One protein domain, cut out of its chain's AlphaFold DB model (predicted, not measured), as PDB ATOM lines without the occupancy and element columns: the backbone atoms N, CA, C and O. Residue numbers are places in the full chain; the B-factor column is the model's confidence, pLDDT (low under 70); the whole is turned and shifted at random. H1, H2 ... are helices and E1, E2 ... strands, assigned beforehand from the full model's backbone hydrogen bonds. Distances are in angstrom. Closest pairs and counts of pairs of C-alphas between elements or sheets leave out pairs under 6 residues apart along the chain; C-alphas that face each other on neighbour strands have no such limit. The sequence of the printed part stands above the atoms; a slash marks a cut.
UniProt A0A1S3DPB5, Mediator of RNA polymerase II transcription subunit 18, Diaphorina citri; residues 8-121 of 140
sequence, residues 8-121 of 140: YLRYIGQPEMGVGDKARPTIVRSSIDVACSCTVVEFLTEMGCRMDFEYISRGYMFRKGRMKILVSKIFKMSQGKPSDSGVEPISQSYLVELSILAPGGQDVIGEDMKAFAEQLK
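Overview. This is residues 8 to 121 of the 140 residues of the protein "Mediator of RNA polymerase II transcription subunit 18" of Diaphorina citri (UniProt A0A1S3DPB5). The domain is an open frame: a twisted sheet of three antiparallel strands, E3 to E5, makes one side, and a separate hairpin of E1 and E2 makes the opposite side, apart from it. Helix H2 is at one end of the frame, on the sheet; at the other end the short helix H1 follows E2, and residues 47 to 54 cross back to E3. Residues 18 to 23, 42 to 48 and 80 to 85 stick out. The 114 printed residues include two named helices and five named strands, in the order E1 E2 H1 E3 E4 E5 H2, of mixed class; the larger sheet runs E3, E4, E5. The whole is loose, with a radius of gyration of the C-alphas of 17.6 A and spans of 48 by 36 by 25 A.

Arrangement. E3, residues 55 to 64, E4, residues 67 to 76, and E5, residues 95 to 100, form a meander, each strand the antiparallel neighbour of the one before. E3 and E4 are a hairpin at 165 degrees, with N 60 and O 71 at 2.8 A. E3 bends by 57 degrees at residue 59 and E4 by 50 degrees at residue 73. E4 and E5 are a hairpin at 145 degrees, with N 70 and O 97 at 2.8 A. H2, residues 108 to 119, is on this sheet; its closest C-alphas to E5 are those of Met 113 and Leu 98, 7.6 A apart. E1, residues 8 to 15, and E2, residues 29 to 36, are an antiparallel hairpin at 170 degrees, with N 11 and O 32 at 2.9 A. E1 and E2 are each apart from E3, E4, E5 and H2. H1, residues 40 to 46, is not on the sheet of E3, E4 and E5; its closest C-alpha pair with E1 is Val 40 and Leu 9, 7.8 A. In H1 and H2 every O i to N i+4 pair is within hydrogen-bond range.

Along the chain. E3 is 26.8 A long and E4 27.3 A, while E5 is 16.4 A. E1, 21.2 A, begins at C-alpha 8 at (-52.086, 27.986, 28.442), and E2 is 21.9 A. H1 measures 10.0 A. H2, 17.1 A, ends at C-alpha 119 at (-28.317, 7.489, 23.039).

Size, cuts and confidence. The C-alphas of Val 19 and Ser 83 are the two farthest apart, 51.2 A. The printed part has no cut. The links E1 to E2, 13 residues, and E4 to E5, 18 residues, are long; in the latter, residues 88 to 89 pair antiparallel with residues 75 to 76 of E4. The mean pLDDT of the printed part is 85.7; residues 17 to 23 and 78 to 86 include the 16 residues under 70.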
ATOM      1  N   TYR A   8     -52.679  28.343  27.155       89.94
ATOM      2  CA  TYR A   8     -52.086  27.986  28.442       89.94
ATOM      3  C   TYR A   8     -51.217  29.135  28.945       89.94
ATOM      4  O   TYR A   8     -50.376  29.646  28.204       89.94
ATOM      5  N   LEU A   9     -51.391  29.496  30.215       91.75
ATOM      6  CA  LEU A   9     -50.481  30.372  30.939       91.75
ATOM      7  C   LEU A   9     -49.496  29.507  31.723       91.75
ATOM      8  O   LEU A   9     -49.903  28.635  32.493       91.75
ATOM      9  N   ARG A  10     -48.202  29.756  31.523       92.88
ATOM     10  CA  ARG A  10     -47.121  28.982  32.128       92.88
ATOM     11  C   ARG A  10     -46.186  29.885  32.911       92.88
ATOM     12  O   ARG A  10     -45.551  30.764  32.333       92.88
ATOM     13  N   TYR A  11     -46.049  29.616  34.203       92.94
ATOM     14  CA  TYR A  11     -44.996  30.195  35.029       92.94
ATOM     15  C   TYR A  11     -43.814  29.229  35.112       92.94
ATOM     16  O   TYR A  11     -43.996  28.052  35.428       92.94
ATOM     17  N   ILE A  12     -42.605  29.740  34.863       91.62
ATOM     18  CA  ILE A  12     -41.344  29.011  35.012       91.62
ATOM     19  C   ILE A  12     -40.498  29.722  36.067       91.62
ATOM     20  O   ILE A  12     -40.093  30.868  35.885       91.62
ATOM     21  N   GLY A  13     -40.239  29.028  37.171       90.00
ATOM     22  CA  GLY A  13     -39.416  29.520  38.267       90.00
ATOM     23  C   GLY A  13     -37.925  29.529  37.939       90.00
ATOM     24  O   GLY A  13     -37.461  28.977  36.935       90.00
ATOM     25  N   GLN A  14     -37.154  30.138  38.838       86.88
ATOM     26  CA  GLN A  14     -35.697  30.120  38.758       86.88
ATOM     27  C   GLN A  14     -35.163  28.677  38.818       86.88
ATOM     28  O   GLN A  14     -35.756  27.837  39.503       86.88
ATOM     29  N   PRO A  15     -34.056  28.367  38.115       84.81
ATOM     30  CA  PRO A  15     -33.326  27.126  38.340       84.81
ATOM     31  C   PRO A  15     -33.007  26.962  39.824       84.81
ATOM     32  O   PRO A  15     -32.528  27.904  40.457       84.81
ATOM     33  N   GLU A  16     -33.241  25.776  40.375       78.62
ATOM     34  CA  GLU A  16     -32.857  25.486  41.755       78.62
ATOM     35  C   GLU A  16     -31.333  25.604  41.902       78.62
ATOM     36  O   GLU A  16     -30.591  24.748  41.428       78.62
ATOM     37  N   MET A  17     -30.844  26.659  42.556       65.50
ATOM     38  CA  MET A  17     -29.418  26.832  42.845       65.50
ATOM     39  C   MET A  17     -29.117  26.338  44.262       65.50
ATOM     40  O   MET A  17     -29.333  27.055  45.234       65.50
ATOM     41  N   GLY A  18     -28.625  25.102  44.380       62.62
ATOM     42  CA  GLY A  18     -28.250  24.480  45.654       62.62
ATOM     43  C   GLY A  18     -26.878  23.800  45.620       62.62
ATOM     44  O   GLY A  18     -26.302  23.567  44.550       62.62
ATOM     45  N   VAL A  19     -26.348  23.467  46.802       49.91
ATOM     46  CA  VAL A  19     -25.132  22.648  46.971       49.91
ATOM     47  C   VAL A  19     -25.391  21.277  46.330       49.91
ATOM     48  O   VAL A  19     -26.179  20.496  46.843       49.91
ATOM     49  N   GLY A  20     -24.784  21.017  45.168       58.94
ATOM     50  CA  GLY A  20     -25.024  19.813  44.354       58.94
ATOM     51  C   GLY A  20     -25.408  20.094  42.897       58.94
ATOM     52  O   GLY A  20     -25.357  19.192  42.065       58.94
ATOM     53  N   ASP A  21     -25.705  21.345  42.528       64.00
ATOM     54  CA  ASP A  21     -26.167  21.666  41.170       64.00
ATOM     55  C   ASP A  21     -25.128  21.389  40.065       64.00
ATOM     56  O   ASP A  21     -25.488  20.989  38.959       64.00
ATOM     57  N   LYS A  22     -23.826  21.503  40.365       64.44
ATOM     58  CA  LYS A  22     -22.759  21.109  39.424       64.44
ATOM     59  C   LYS A  22     -22.728  19.603  39.142       64.44
ATOM     60  O   LYS A  22     -22.260  19.210  38.081       64.44
ATOM     61  N   ALA A  23     -23.193  18.783  40.084       69.94
ATOM     62  CA  ALA A  23     -23.246  17.332  39.932       69.94
ATOM     63  C   ALA A  23     -24.545  16.869  39.255       69.94
ATOM     64  O   ALA A  23     -24.563  15.805  38.646       69.94
ATOM     65  N   ARG A  24     -25.620  17.672  39.326       80.56
ATOM     66  CA  ARG A  24     -26.902  17.310  38.719       80.56
ATOM     67  C   ARG A  24     -26.816  17.328  37.189       80.56
ATOM     68  O   ARG A  24     -26.452  18.365  36.622       80.56
ATOM     69  N   PRO A  25     -27.225  16.241  36.515       84.88
ATOM     70  CA  PRO A  25     -27.115  16.108  35.064       84.88
ATOM     71  C   PRO A  25     -28.082  17.017  34.293       84.88
ATOM     72  O   PRO A  25     -27.869  17.285  33.113       84.88
ATOM     73  N   THR A  26     -29.134  17.517  34.948       88.44
ATOM     74  CA  THR A  26     -30.195  18.326  34.341       88.44
ATOM     75  C   THR A  26     -30.450  19.617  35.125       88.44
ATOM     76  O   THR A  26     -29.927  19.826  36.224       88.44
ATOM     77  N   ILE A  27     -31.222  20.526  34.523       89.00
ATOM     78  CA  ILE A  27     -31.725  21.748  35.166       89.00
ATOM     79  C   ILE A  27     -33.118  21.456  35.720       89.00
ATOM     80  O   ILE A  27     -33.978  20.980  34.982       89.00
ATOM     81  N   VAL A  28     -33.346  21.795  36.988       88.12
ATOM     82  CA  VAL A  28     -34.639  21.626  37.666       88.12
ATOM     83  C   VAL A  28     -35.251  22.995  37.951       88.12
ATOM     84  O   VAL A  28     -34.550  23.914  38.384       88.12
ATOM     85  N   ARG A  29     -36.550  23.137  37.665       88.69
ATOM     86  CA  ARG A  29     -37.333  24.362  37.859       88.69
ATOM     87  C   ARG A  29     -38.754  24.036  38.285       88.69
ATOM     88  O   ARG A  29     -39.341  23.077  37.785       88.69
ATOM     89  N   SER A  30     -39.337  24.916  39.090       90.56
ATOM     90  CA  SER A  30     -40.783  24.941  39.306       90.56
ATOM     91  C   SER A  30     -41.497  25.356  38.020       90.56
ATOM     92  O   SER A  30     -41.141  26.363  37.409       90.56
ATOM     93  N   SER A  31     -42.514  24.598  37.620       91.50
ATOM     94  CA  SER A  31     -43.370  24.905  36.473       91.50
ATOM     95  C   SER A  31     -44.825  24.829  36.907       91.50
ATOM     96  O   SER A  31     -45.230  23.830  37.502       91.50
ATOM     97  N   ILE A  32     -45.607  25.860  36.598       92.00
ATOM     98  CA  ILE A  32     -47.051  25.892  36.856       92.00
ATOM     99  C   ILE A  32     -47.750  26.170  35.533       92.00
ATOM    100  O   ILE A  32     -47.467  27.180  34.893       92.00
ATOM    101  N   ASP A  33     -48.652  25.273  35.146       91.31
ATOM    102  CA  ASP A  33     -49.444  25.359  33.921       91.31
ATOM    103  C   ASP A  33     -50.919  25.546  34.263       91.31
ATOM    104  O   ASP A  33     -51.494  24.757  35.016       91.31
ATOM    105  N   VAL A  34     -51.543  26.566  33.677       91.50
ATOM    106  CA  VAL A  34     -52.971  26.855  33.840       91.50
ATOM    107  C   VAL A  34     -53.616  26.959  32.465       91.50
ATOM    108  O   VAL A  34     -53.176  27.734  31.618       91.50
ATOM    109  N   ALA A  35     -54.662  26.166  32.236       91.81
ATOM    110  CA  ALA A  35     -55.498  26.287  31.049       91.81
ATOM    111  C   ALA A  35     -56.326  27.576  31.126       91.81
ATOM    112  O   ALA A  35     -56.926  27.863  32.163       91.81
ATOM    113  N   CYS A  36     -56.384  28.336  30.036       89.25
ATOM    114  CA  CYS A  36     -57.091  29.612  29.996       89.25
ATOM    115  C   CYS A  36     -57.887  29.810  28.698       89.25
ATOM    116  O   CYS A  36     -57.702  29.114  27.692       89.25
ATOM    117  N   SER A  37     -58.814  30.768  28.748       89.06
ATOM    118  CA  SER A  37     -59.527  31.290  27.584       89.06
ATOM    119  C   SER A  37     -58.599  32.129  26.697       89.06
ATOM    120  O   SER A  37     -57.493  32.504  27.086       89.06
ATOM    121  N   CYS A  38     -59.078  32.480  25.503       86.56
ATOM    122  CA  CYS A  38     -58.378  33.380  24.582       86.56
ATOM    123  C   CYS A  38     -58.211  34.822  25.107       86.56
ATOM    124  O   CYS A  38     -57.410  35.568  24.559       86.56
ATOM    125  N   THR A  39     -58.906  35.205  26.181       89.75
ATOM    126  CA  THR A  39     -58.858  36.547  26.794       89.75
ATOM    127  C   THR A  39     -57.725  36.721  27.817       89.75
ATOM    128  O   THR A  39     -57.642  37.743  28.493       89.75
ATOM    129  N   VAL A  40     -56.826  35.738  27.958       91.06
ATOM    130  CA  VAL A  40     -55.745  35.780  28.964       91.06
ATOM    131  C   VAL A  40     -54.816  36.990  28.806       91.06
ATOM    132  O   VAL A  40     -54.334  37.524  29.801       91.06
ATOM    133  N   VAL A  41     -54.578  37.452  27.575       90.12
ATOM    134  CA  VAL A  41     -53.696  38.600  27.303       90.12
ATOM    135  C   VAL A  41     -54.306  39.903  27.824       90.12
ATOM    136  O   VAL A  41     -53.608  40.704  28.445       90.12
ATOM    137  N   GLU A  42     -55.611  40.093  27.621       91.88
ATOM    138  CA  GLU A  42     -56.364  41.247  28.125       91.88
ATOM    139  C   GLU A  42     -56.344  41.259  29.655       91.88
ATOM    140  O   GLU A  42     -55.924  42.245  30.256       91.88
ATOM    141  N   PHE A  43     -56.658  40.119  30.279       92.75
ATOM    142  CA  PHE A  43     -56.619  39.959  31.734       92.75
ATOM    143  C   PHE A  43     -55.246  40.310  32.334       92.75
ATOM    144  O   PHE A  43     -55.160  41.048  33.314       92.75
ATOM    145  N   LEU A  44     -54.152  39.819  31.740       93.06
ATOM    146  CA  LEU A  44     -52.797  40.141  32.205       93.06
ATOM    147  C   LEU A  44     -52.479  41.631  32.043       93.06
ATOM    148  O   LEU A  44     -51.830  42.219  32.908       93.06
ATOM    149  N   THR A  45     -52.953  42.246  30.960       94.19
ATOM    150  CA  THR A  45     -52.765  43.678  30.703       94.19
ATOM    151  C   THR A  45     -53.507  44.526  31.739       94.19
ATOM    152  O   THR A  45     -52.934  45.480  32.267       94.19
ATOM    153  N   GLU A  46     -54.737  44.154  32.102       96.38
ATOM    154  CA  GLU A  46     -55.515  44.816  33.163       96.38
ATOM    155  C   GLU A  46     -54.869  44.677  34.548       96.38
ATOM    156  O   GLU A  46     -54.928  45.605  35.354       96.38
ATOM    157  N   MET A  47     -54.174  43.565  34.813       95.81
ATOM    158  CA  MET A  47     -53.359  43.401  36.025       95.81
ATOM    159  C   MET A  47     -52.049  44.212  36.010       95.81
ATOM    160  O   MET A  47     -51.294  44.184  36.983       95.81
ATOM    161  N   GLY A  48     -51.759  44.933  34.924       95.94
ATOM    162  CA  GLY A  48     -50.570  45.772  34.780       95.94
ATOM    163  C   GLY A  48     -49.359  45.067  34.166       95.94
ATOM    164  O   GLY A  48     -48.270  45.649  34.138       95.94
ATOM    165  N   CYS A  49     -49.505  43.841  33.655       94.00
ATOM    166  CA  CYS A  49     -48.441  43.196  32.891       94.00
ATOM    167  C   CYS A  49     -48.285  43.855  31.514       94.00
ATOM    168  O   CYS A  49     -49.249  44.307  30.900       94.00
ATOM    169  N   ARG A  50     -47.055  43.873  30.999       93.06
ATOM    170  CA  ARG A  50     -46.753  44.307  29.631       93.06
ATOM    171  C   ARG A  50     -46.114  43.157  28.873       93.06
ATOM    172  O   ARG A  50     -45.281  42.445  29.429       93.06
ATOM    173  N   MET A  51     -46.513  42.983  27.617       89.12
ATOM    174  CA  MET A  51     -45.886  42.005  26.738       89.12
ATOM    175  C   MET A  51     -44.447  42.436  26.458       89.12
ATOM    176  O   MET A  51     -44.220  43.519  25.927       89.12
ATOM    177  N   ASP A  52     -43.500  41.584  26.834       89.50
ATOM    178  CA  ASP A  52     -42.071  41.829  26.639       89.50
ATOM    179  C   ASP A  52     -41.638  41.406  25.225       89.50
ATOM    180  O   ASP A  52     -41.129  42.199  24.437       89.50
ATOM    181  N   PHE A  53     -41.950  40.164  24.848       87.50
ATOM    182  CA  PHE A  53     -41.663  39.626  23.523       87.50
ATOM    183  C   PHE A  53     -42.707  38.597  23.085       87.50
ATOM    184  O   PHE A  53     -43.372  37.959  23.901       87.50
ATOM    185  N   GLU A  54     -42.805  38.407  21.771       88.00
ATOM    186  CA  GLU A  54     -43.682  37.433  21.128       88.00
ATOM    187  C   GLU A  54     -42.909  36.682  20.037       88.00
ATOM    188  O   GLU A  54     -42.125  37.269  19.282       88.00
ATOM    189  N   TYR A  55     -43.117  35.369  19.952       89.88
ATOM    190  CA  TYR A  55     -42.482  34.517  18.953       89.88
ATOM    191  C   TYR A  55     -43.386  33.353  18.560       89.88
ATOM    192  O   TYR A  55     -44.263  32.930  19.313       89.88
ATOM    193  N   ILE A  56     -43.112  32.786  17.387       90.69
ATOM    194  CA  ILE A  56     -43.759  31.567  16.908       90.69
ATOM    195  C   ILE A  56     -42.738  30.432  16.954       90.69
ATOM    196  O   ILE A  56     -41.644  30.544  16.404       90.69
ATOM    197  N   SER A  57     -43.103  29.315  17.581       92.19
ATOM    198  CA  SER A  57     -42.328  28.074  17.531       92.19
ATOM    199  C   SER A  57     -43.022  27.068  16.616       92.19
ATOM    200  O   SER A  57     -44.195  26.750  16.819       92.19
ATOM    201  N   ARG A  58     -42.314  26.574  15.594       92.31
ATOM    202  CA  ARG A  58     -42.812  25.516  14.696       92.31
ATOM    203  C   ARG A  58     -41.850  24.343  14.712       92.31
ATOM    204  O   ARG A  58     -40.640  24.532  14.585       92.31
ATOM    205  N   GLY A  59     -42.368  23.130  14.851       94.12
ATOM    206  CA  GLY A  59     -41.509  21.965  14.978       94.12
ATOM    207  C   GLY A  59     -42.241  20.672  15.283       94.12
ATOM    208  O   GLY A  59     -43.456  20.569  15.124       94.12
ATOM    209  N   TYR A  60     -41.466  19.703  15.750       95.38
ATOM    210  CA  TYR A  60     -41.911  18.357  16.072       95.38
ATOM    211  C   TYR A  60     -41.841  18.117  17.578       95.38
ATOM    212  O   TYR A  60     -40.920  18.581  18.256       95.38
ATOM    213  N   MET A  61     -42.811  17.363  18.095       95.25
ATOM    214  CA  MET A  61     -42.817  16.882  19.473       95.25
ATOM    215  C   MET A  61     -42.762  15.358  19.471       95.25
ATOM    216  O   MET A  61     -43.689  14.705  18.994       95.25
ATOM    217  N   PHE A  62     -41.712  14.802  20.064       95.25
ATOM    218  CA  PHE A  62     -41.592  13.370  20.315       95.25
ATOM    219  C   PHE A  62     -41.829  13.085  21.795       95.25
ATOM    220  O   PHE A  62     -41.528  13.910  22.664       95.25
ATOM    221  N   ARG A  63     -42.378  11.907  22.091       94.69
ATOM    222  CA  ARG A  63     -42.617  11.457  23.463       94.69
ATOM    223  C   ARG A  63     -42.058  10.058  23.677       94.69
ATOM    224  O   ARG A  63     -42.302   9.169  22.867       94.69
ATOM    225  N   LYS A  64     -41.359   9.868  24.796       91.44
ATOM    226  CA  LYS A  64     -40.910   8.562  25.301       91.44
ATOM    227  C   LYS A  64     -41.297   8.460  26.775       91.44
ATOM    228  O   LYS A  64     -40.644   9.036  27.641       91.44
ATOM    229  N   GLY A  65     -42.399   7.773  27.072       91.25
ATOM    230  CA  GLY A  65     -42.975   7.775  28.420       91.25
ATOM    231  C   GLY A  65     -43.311   9.200  28.879       91.25
ATOM    232  O   GLY A  65     -44.081   9.896  28.221       91.25
ATOM    233  N   ARG A  66     -42.703   9.645  29.988       89.94
ATOM    234  CA  ARG A  66     -42.853  11.012  30.529       89.94
ATOM    235  C   ARG A  66     -41.898  12.040  29.899       89.94
ATOM    236  O   ARG A  66     -42.039  13.228  30.171       89.94
ATOM    237  N   MET A  67     -40.941  11.600  29.074       94.12
ATOM    238  CA  MET A  67     -40.010  12.482  28.362       94.12
ATOM    239  C   MET A  67     -40.686  13.141  27.175       94.12
ATOM    240  O   MET A  67     -41.274  12.467  26.325       94.12
ATOM    241  N   LYS A  68     -40.543  14.461  27.106       95.25
ATOM    242  CA  LYS A  68     -40.948  15.292  25.984       95.25
ATOM    243  C   LYS A  68     -39.691  15.818  25.299       95.25
ATOM    244  O   LYS A  68     -38.850  16.440  25.941       95.25
ATOM    245  N   ILE A  69     -39.587  15.565  24.000       95.81
ATOM    246  CA  ILE A  69     -38.519  16.087  23.154       95.81
ATOM    247  C   ILE A  69     -39.158  17.059  22.174       95.81
ATOM    248  O   ILE A  69     -40.073  16.684  21.437       95.81
ATOM    249  N   LEU A  70     -38.693  18.299  22.168       96.38
ATOM    250  CA  LEU A  70     -39.093  19.317  21.206       96.38
ATOM    251  C   LEU A  70     -37.945  19.583  20.251       96.38
ATOM    252  O   LEU A  70     -36.833  19.835  20.695       96.38
ATOM    253  N   VAL A  71     -38.232  19.563  18.952       96.12
ATOM    254  CA  VAL A  71     -37.310  20.008  17.903       96.12
ATOM    255  C   VAL A  71     -38.020  21.106  17.137       96.12
ATOM    256  O   VAL A  71     -38.914  20.822  16.339       96.12
ATOM    257  N   SER A  72     -37.671  22.363  17.399       95.81
ATOM    258  CA  SER A  72     -38.420  23.505  16.868       95.81
ATOM    259  C   SER A  72     -37.538  24.622  16.341       95.81
ATOM    260  O   SER A  72     -36.485  24.911  16.902       95.81
ATOM    261  N   LYS A  73     -38.009  25.286  15.287       94.62
ATOM    262  CA  LYS A  73     -37.443  26.528  14.772       94.62
ATOM    263  C   LYS A  73     -38.246  27.698  15.337       94.62
ATOM    264  O   LYS A  73     -39.480  27.656  15.357       94.62
ATOM    265  N   ILE A  74     -37.532  28.705  15.830       92.75
ATOM    266  CA  ILE A  74     -38.122  29.898  16.437       92.75
ATOM    267  C   ILE A  74     -38.158  31.004  15.395       92.75
ATOM    268  O   ILE A  74     -37.155  31.276  14.729       92.75
ATOM    269  N   PHE A  75     -39.307  31.648  15.271       90.81
ATOM    270  CA  PHE A  75     -39.532  32.737  14.343       90.81
ATOM    271  C   PHE A  75     -39.980  33.987  15.091       90.81
ATOM    272  O   PHE A  75     -40.769  33.905  16.037       90.81
ATOM    273  N   LYS A  76     -39.481  35.145  14.660       86.94
ATOM    274  CA  LYS A  76     -39.866  36.431  15.240       86.94
ATOM    275  C   LYS A  76     -41.228  36.848  14.691       86.94
ATOM    276  O   LYS A  76     -41.465  36.733  13.489       86.94
ATOM    277  N   MET A  77     -42.103  37.357  15.555       77.06
ATOM    278  CA  MET A  77     -43.345  37.967  15.096       77.06
ATOM    279  C   MET A  77     -43.054  39.387  14.587       77.06
ATOM    280  O   MET A  77     -42.481  40.213  15.301       77.06
ATOM    281  N   SER A  78     -43.390  39.666  13.326       65.50
ATOM    282  CA  SER A  78     -43.289  41.013  12.759       65.50
ATOM    283  C   SER A  78     -44.427  41.866  13.316       65.50
ATOM    284  O   SER A  78     -45.592  41.655  12.981       65.50
ATOM    285  N   GLN A  79     -44.103  42.845  14.163       58.53
ATOM    286  CA  GLN A  79     -45.067  43.869  14.557       58.53
ATOM    287  C   GLN A  79     -45.392  44.731  13.325       58.53
ATOM    288  O   GLN A  79     -44.559  45.513  12.873       58.53
ATOM    289  N   GLY A  80     -46.594  44.574  12.763       55.22
ATOM    290  CA  GLY A  80     -47.178  45.571  11.858       55.22
ATOM    291  C   GLY A  80     -47.266  45.250  10.361       55.22
ATOM    292  O   GLY A  80     -47.480  46.181   9.588       55.22
ATOM    293  N   LYS A  81     -47.157  43.992   9.906       48.25
ATOM    294  CA  LYS A  81     -47.495  43.648   8.507       48.25
ATOM    295  C   LYS A  81     -48.552  42.542   8.417       48.25
ATOM    296  O   LYS A  81     -48.284  41.426   8.854       48.25
ATOM    297  N   PRO A  82     -49.727  42.806   7.812       51.34
ATOM    298  CA  PRO A  82     -50.671  41.760   7.464       51.34
ATOM    299  C   PRO A  82     -50.206  41.144   6.145       51.34
ATOM    300  O   PRO A  82     -50.442  41.698   5.076       51.34
ATOM    301  N   SER A  83     -49.459  40.045   6.189       46.47
ATOM    302  CA  SER A  83     -49.370  39.127   5.046       46.47
ATOM    303  C   SER A  83     -48.630  37.847   5.399       46.47
ATOM    304  O   SER A  83     -47.641  37.828   6.126       46.47
ATOM    305  N   ASP A  84     -49.139  36.789   4.790       51.31
ATOM    306  CA  ASP A  84     -48.783  35.372   4.797       51.31
ATOM    307  C   ASP A  84     -47.334  35.047   4.340       51.31
ATOM    308  O   ASP A  84     -47.031  33.926   3.941       51.31
ATOM    309  N   SER A  85     -46.416  36.023   4.376       53.31
ATOM    310  CA  SER A  85     -45.120  35.964   3.676       53.31
ATOM    311  C   SER A  85     -43.897  36.301   4.537       53.31
ATOM    312  O   SER A  85     -42.784  36.296   4.017       53.31
ATOM    313  N   GLY A  86     -44.052  36.623   5.825       56.91
ATOM    314  CA  GLY A  86     -42.981  37.288   6.579       56.91
ATOM    315  C   GLY A  86     -42.756  36.799   8.003       56.91
ATOM    316  O   GLY A  86     -42.586  37.630   8.890       56.91
ATOM    317  N   VAL A  87     -42.769  35.486   8.256       70.25
ATOM    318  CA  VAL A  87     -42.268  34.966   9.540       70.25
ATOM    319  C   VAL A  87     -40.796  34.601   9.361       70.25
ATOM    320  O   VAL A  87     -40.471  33.553   8.801       70.25
ATOM    321  N   GLU A  88     -39.897  35.488   9.785       81.75
ATOM    322  CA  GLU A  88     -38.456  35.269   9.652       81.75
ATOM    323  C   GLU A  88     -37.920  34.419  10.812       81.75
ATOM    324  O   GLU A  88     -38.199  34.707  11.985       81.75
ATOM    325  N   PRO A  89     -37.161  33.349  10.518       85.94
ATOM    326  CA  PRO A  89     -36.551  32.549  11.562       85.94
ATOM    327  C   PRO A  89     -35.444  33.341  12.260       85.94
ATOM    328  O   PRO A  89     -34.616  33.969  11.605       85.94
ATOM    329  N   ILE A  90     -35.391  33.260  13.590       88.38
ATOM    330  CA  ILE A  90     -34.365  33.947  14.397       88.38
ATOM    331  C   ILE A  90     -32.973  33.364  14.119       88.38
ATOM    332  O   ILE A  90     -31.967  34.066  14.186       88.38
ATOM    333  N   SER A  91     -32.902  32.074  13.793       88.56
ATOM    334  CA  SER A  91     -31.662  31.400  13.418       88.56
ATOM    335  C   SER A  91     -31.920  30.314  12.376       88.56
ATOM    336  O   SER A  91     -33.056  29.893  12.150       88.56
ATOM    337  N   GLN A  92     -30.858  29.838  11.721       87.50
ATOM    338  CA  GLN A  92     -30.965  28.709  10.790       87.50
ATOM    339  C   GLN A  92     -31.040  27.349  11.493       87.50
ATOM    340  O   GLN A  92     -31.505  26.382  10.887       87.50
ATOM    341  N   SER A  93     -30.654  27.291  12.766       90.50
ATOM    342  CA  SER A  93     -30.623  26.072  13.572       90.50
ATOM    343  C   SER A  93     -31.990  25.729  14.167       90.50
ATOM    344  O   SER A  93     -32.863  26.582  14.328       90.50
ATOM    345  N   TYR A  94     -32.157  24.462  14.542       92.50
ATOM    346  CA  TYR A  94     -33.272  24.018  15.372       92.50
ATOM    347  C   TYR A  94     -32.876  24.069  16.845       92.50
ATOM    348  O   TYR A  94     -31.752  23.725  17.210       92.50
ATOM    349  N   LEU A  95     -33.821  24.463  17.692       93.00
ATOM    350  CA  LEU A  95     -33.723  24.304  19.133       93.00
ATOM    351  C   LEU A  95     -34.219  22.906  19.497       93.00
ATOM    352  O   LEU A  95     -35.366  22.564  19.190       93.00
ATOM    353  N   VAL A  96     -33.360  22.119  20.146       94.69
ATOM    354  CA  VAL A  96     -33.728  20.815  20.699       94.69
ATOM    355  C   VAL A  96     -33.813  20.913  22.215       94.69
ATOM    356  O   VAL A  96     -32.831  21.242  22.875       94.69
ATOM    357  N   GLU A  97     -34.986  20.617  22.768       94.12
ATOM    358  CA  GLU A  97     -35.230  20.575  24.210       94.12
ATOM    359  C   GLU A  97     -35.661  19.166  24.617       94.12
ATOM    360  O   GLU A  97     -36.571  18.592  24.020       94.12
ATOM    361  N   LEU A  98     -35.040  18.630  25.669       95.06
ATOM    362  CA  LEU A  98     -35.494  17.439  26.379       95.06
ATOM    363  C   LEU A  98     -35.976  17.864  27.767       95.06
ATOM    364  O   LEU A  98     -35.193  18.373  28.570       95.06
ATOM    365  N   SER A  99     -37.255  17.640  28.061       93.94
ATOM    366  CA  SER A  99     -37.863  18.015  29.337       93.94
ATOM    367  C   SER A  99     -38.803  16.935  29.876       93.94
ATOM    368  O   SER A  99     -39.370  16.124  29.137       93.94
ATOM    369  N   ILE A 100     -38.946  16.907  31.202       93.69
ATOM    370  CA  ILE A 100     -39.880  16.048  31.938       93.69
ATOM    371  C   ILE A 100     -40.596  16.922  32.966       93.69
ATOM    372  O   ILE A 100     -39.956  17.700  33.670       93.69
ATOM    373  N   LEU A 101     -41.916  16.767  33.076       91.38
ATOM    374  CA  LEU A 101     -42.682  17.275  34.212       91.38
ATOM    375  C   LEU A 101     -42.817  16.161  35.250       91.38
ATOM    376  O   LEU A 101     -43.333  15.082  34.948       91.38
ATOM    377  N   ALA A 102     -42.344  16.419  36.464       88.81
ATOM    378  CA  ALA A 102     -42.406  15.476  37.570       88.81
ATOM    379  C   ALA A 102     -42.586  16.209  38.910       88.81
ATOM    380  O   ALA A 102     -42.206  17.376  39.018       88.81
ATOM    381  N   PRO A 103     -43.137  15.533  39.935       85.50
ATOM    382  CA  PRO A 103     -43.065  16.012  41.312       85.50
ATOM    383  C   PRO A 103     -41.604  16.200  41.750       85.50
ATOM    384  O   PRO A 103     -40.724  15.461  41.303       85.50
ATOM    385  N   GLY A 104     -41.349  17.172  42.629       79.50
ATOM    386  CA  GLY A 104     -40.004  17.461  43.134       79.50
ATOM    387  C   GLY A 104     -39.371  16.293  43.905       79.50
ATOM    388  O   GLY A 104     -40.070  15.410  44.403       79.50
ATOM    389  N   GLY A 105     -38.036  16.301  44.007       74.75
ATOM    390  CA  GLY A 105     -37.260  15.331  44.796       74.75
ATOM    391  C   GLY A 105     -36.968  13.988  44.115       74.75
ATOM    392  O   GLY A 105     -36.572  13.043  44.790       74.75
ATOM    393  N   GLN A 106     -37.168  13.865  42.798       78.19
ATOM    394  CA  GLN A 106     -36.912  12.627  42.045       78.19
ATOM    395  C   GLN A 106     -35.596  12.695  41.252       78.19
ATOM    396  O   GLN A 106     -35.611  12.790  40.026       78.19
ATOM    397  N   ASP A 107     -34.452  12.614  41.938       77.94
ATOM    398  CA  ASP A 107     -33.122  12.769  41.316       77.94
ATOM    399  C   ASP A 107     -32.818  11.726  40.224       77.94
ATOM    400  O   ASP A 107     -32.141  12.032  39.242       77.94
ATOM    401  N   VAL A 108     -33.392  10.520  40.332       86.00
ATOM    402  CA  VAL A 108     -33.251   9.427  39.344       86.00
ATOM    403  C   VAL A 108     -33.681   9.862  37.938       86.00
ATOM    404  O   VAL A 108     -33.092   9.440  36.946       86.00
ATOM    405  N   ILE A 109     -34.654  10.774  37.840       89.31
ATOM    406  CA  ILE A 109     -35.138  11.296  36.556       89.31
ATOM    407  C   ILE A 109     -34.016  12.000  35.784       89.31
ATOM    408  O   ILE A 109     -33.958  11.904  34.557       89.31
ATOM    409  N   GLY A 110     -33.126  12.708  36.484       89.19
ATOM    410  CA  GLY A 110     -32.009  13.404  35.852       89.19
ATOM    411  C   GLY A 110     -31.040  12.441  35.166       89.19
ATOM    412  O   GLY A 110     -30.602  12.709  34.047       89.19
ATOM    413  N   GLU A 111     -30.746  11.307  35.804       90.25
ATOM    414  CA  GLU A 111     -29.875  10.274  35.233       90.25
ATOM    415  C   GLU A 111     -30.534   9.579  34.036       90.25
ATOM    416  O   GLU A 111     -29.889   9.407  33.001       90.25
ATOM    417  N   ASP A 112     -31.834   9.282  34.109       91.56
ATOM    418  CA  ASP A 112     -32.582   8.717  32.977       91.56
ATOM    419  C   ASP A 112     -32.586   9.662  31.764       91.56
ATOM    420  O   ASP A 112     -32.414   9.227  30.619       91.56
ATOM    421  N   MET A 113     -32.757  10.969  31.998       93.06
ATOM    422  CA  MET A 113     -32.676  11.986  30.942       93.06
ATOM    423  C   MET A 113     -31.290  12.019  30.304       93.06
ATOM    424  O   MET A 113     -31.185  12.084  29.078       93.06
ATOM    425  N   LYS A 114     -30.232  11.944  31.115       92.38
ATOM    426  CA  LYS A 114     -28.850  11.909  30.626       92.38
ATOM    427  C   LYS A 114     -28.566  10.644  29.824       92.38
ATOM    428  O   LYS A 114     -28.036  10.740  28.722       92.38
ATOM    429  N   ALA A 115     -28.959   9.475  30.323       93.69
ATOM    430  CA  ALA A 115     -28.790   8.209  29.615       93.69
ATOM    431  C   ALA A 115     -29.507   8.221  28.255       93.69
ATOM    432  O   ALA A 115     -28.967   7.739  27.259       93.69
ATOM    433  N   PHE A 116     -30.701   8.817  28.189       93.56
ATOM    434  CA  PHE A 116     -31.403   9.001  26.923       93.56
ATOM    435  C   PHE A 116     -30.698  10.002  25.996       93.56
ATOM    436  O   PHE A 116     -30.576   9.730  24.805       93.56
ATOM    437  N   ALA A 117     -30.192  11.119  26.522       93.50
ATOM    438  CA  ALA A 117     -29.423  12.089  25.744       93.50
ATOM    439  C   ALA A 117     -28.151  11.478  25.125       93.50
ATOM    440  O   ALA A 117     -27.840  11.766  23.971       93.50
ATOM    441  N   GLU A 118     -27.454  10.590  25.840       94.12
ATOM    442  CA  GLU A 118     -26.288   9.868  25.309       94.12
ATOM    443  C   GLU A 118     -26.650   8.949  24.133       94.12
ATOM    444  O   GLU A 118     -25.891   8.859  23.171       94.12
ATOM    445  N   GLN A 119     -27.836   8.329  24.149       93.25
ATOM    446  CA  GLN A 119     -28.317   7.489  23.039       93.25
ATOM    447  C   GLN A 119     -28.617   8.288  21.762       93.25
ATOM    448  O   GLN A 119     -28.702   7.699  20.686       93.25
ATOM    449  N   LEU A 120     -28.796   9.611  21.860       91.94
ATOM    450  CA  LEU A 120     -29.030  10.473  20.698       91.94
ATOM    451  C   LEU A 120     -27.732  10.866  19.983       91.94
ATOM    452  O   LEU A 120     -27.792  11.426  18.885       91.94
ATOM    453  N   LYS A 121     -26.562  10.573  20.560       92.12
ATOM    454  CA  LYS A 121     -25.278  10.840  19.911       92.12
ATOM    455  C   LYS A 121     -25.044   9.868  18.742       92.12
ATOM    456  O   LYS A 121     -25.390   8.694  18.841       92.12
TER     457      LYS A 121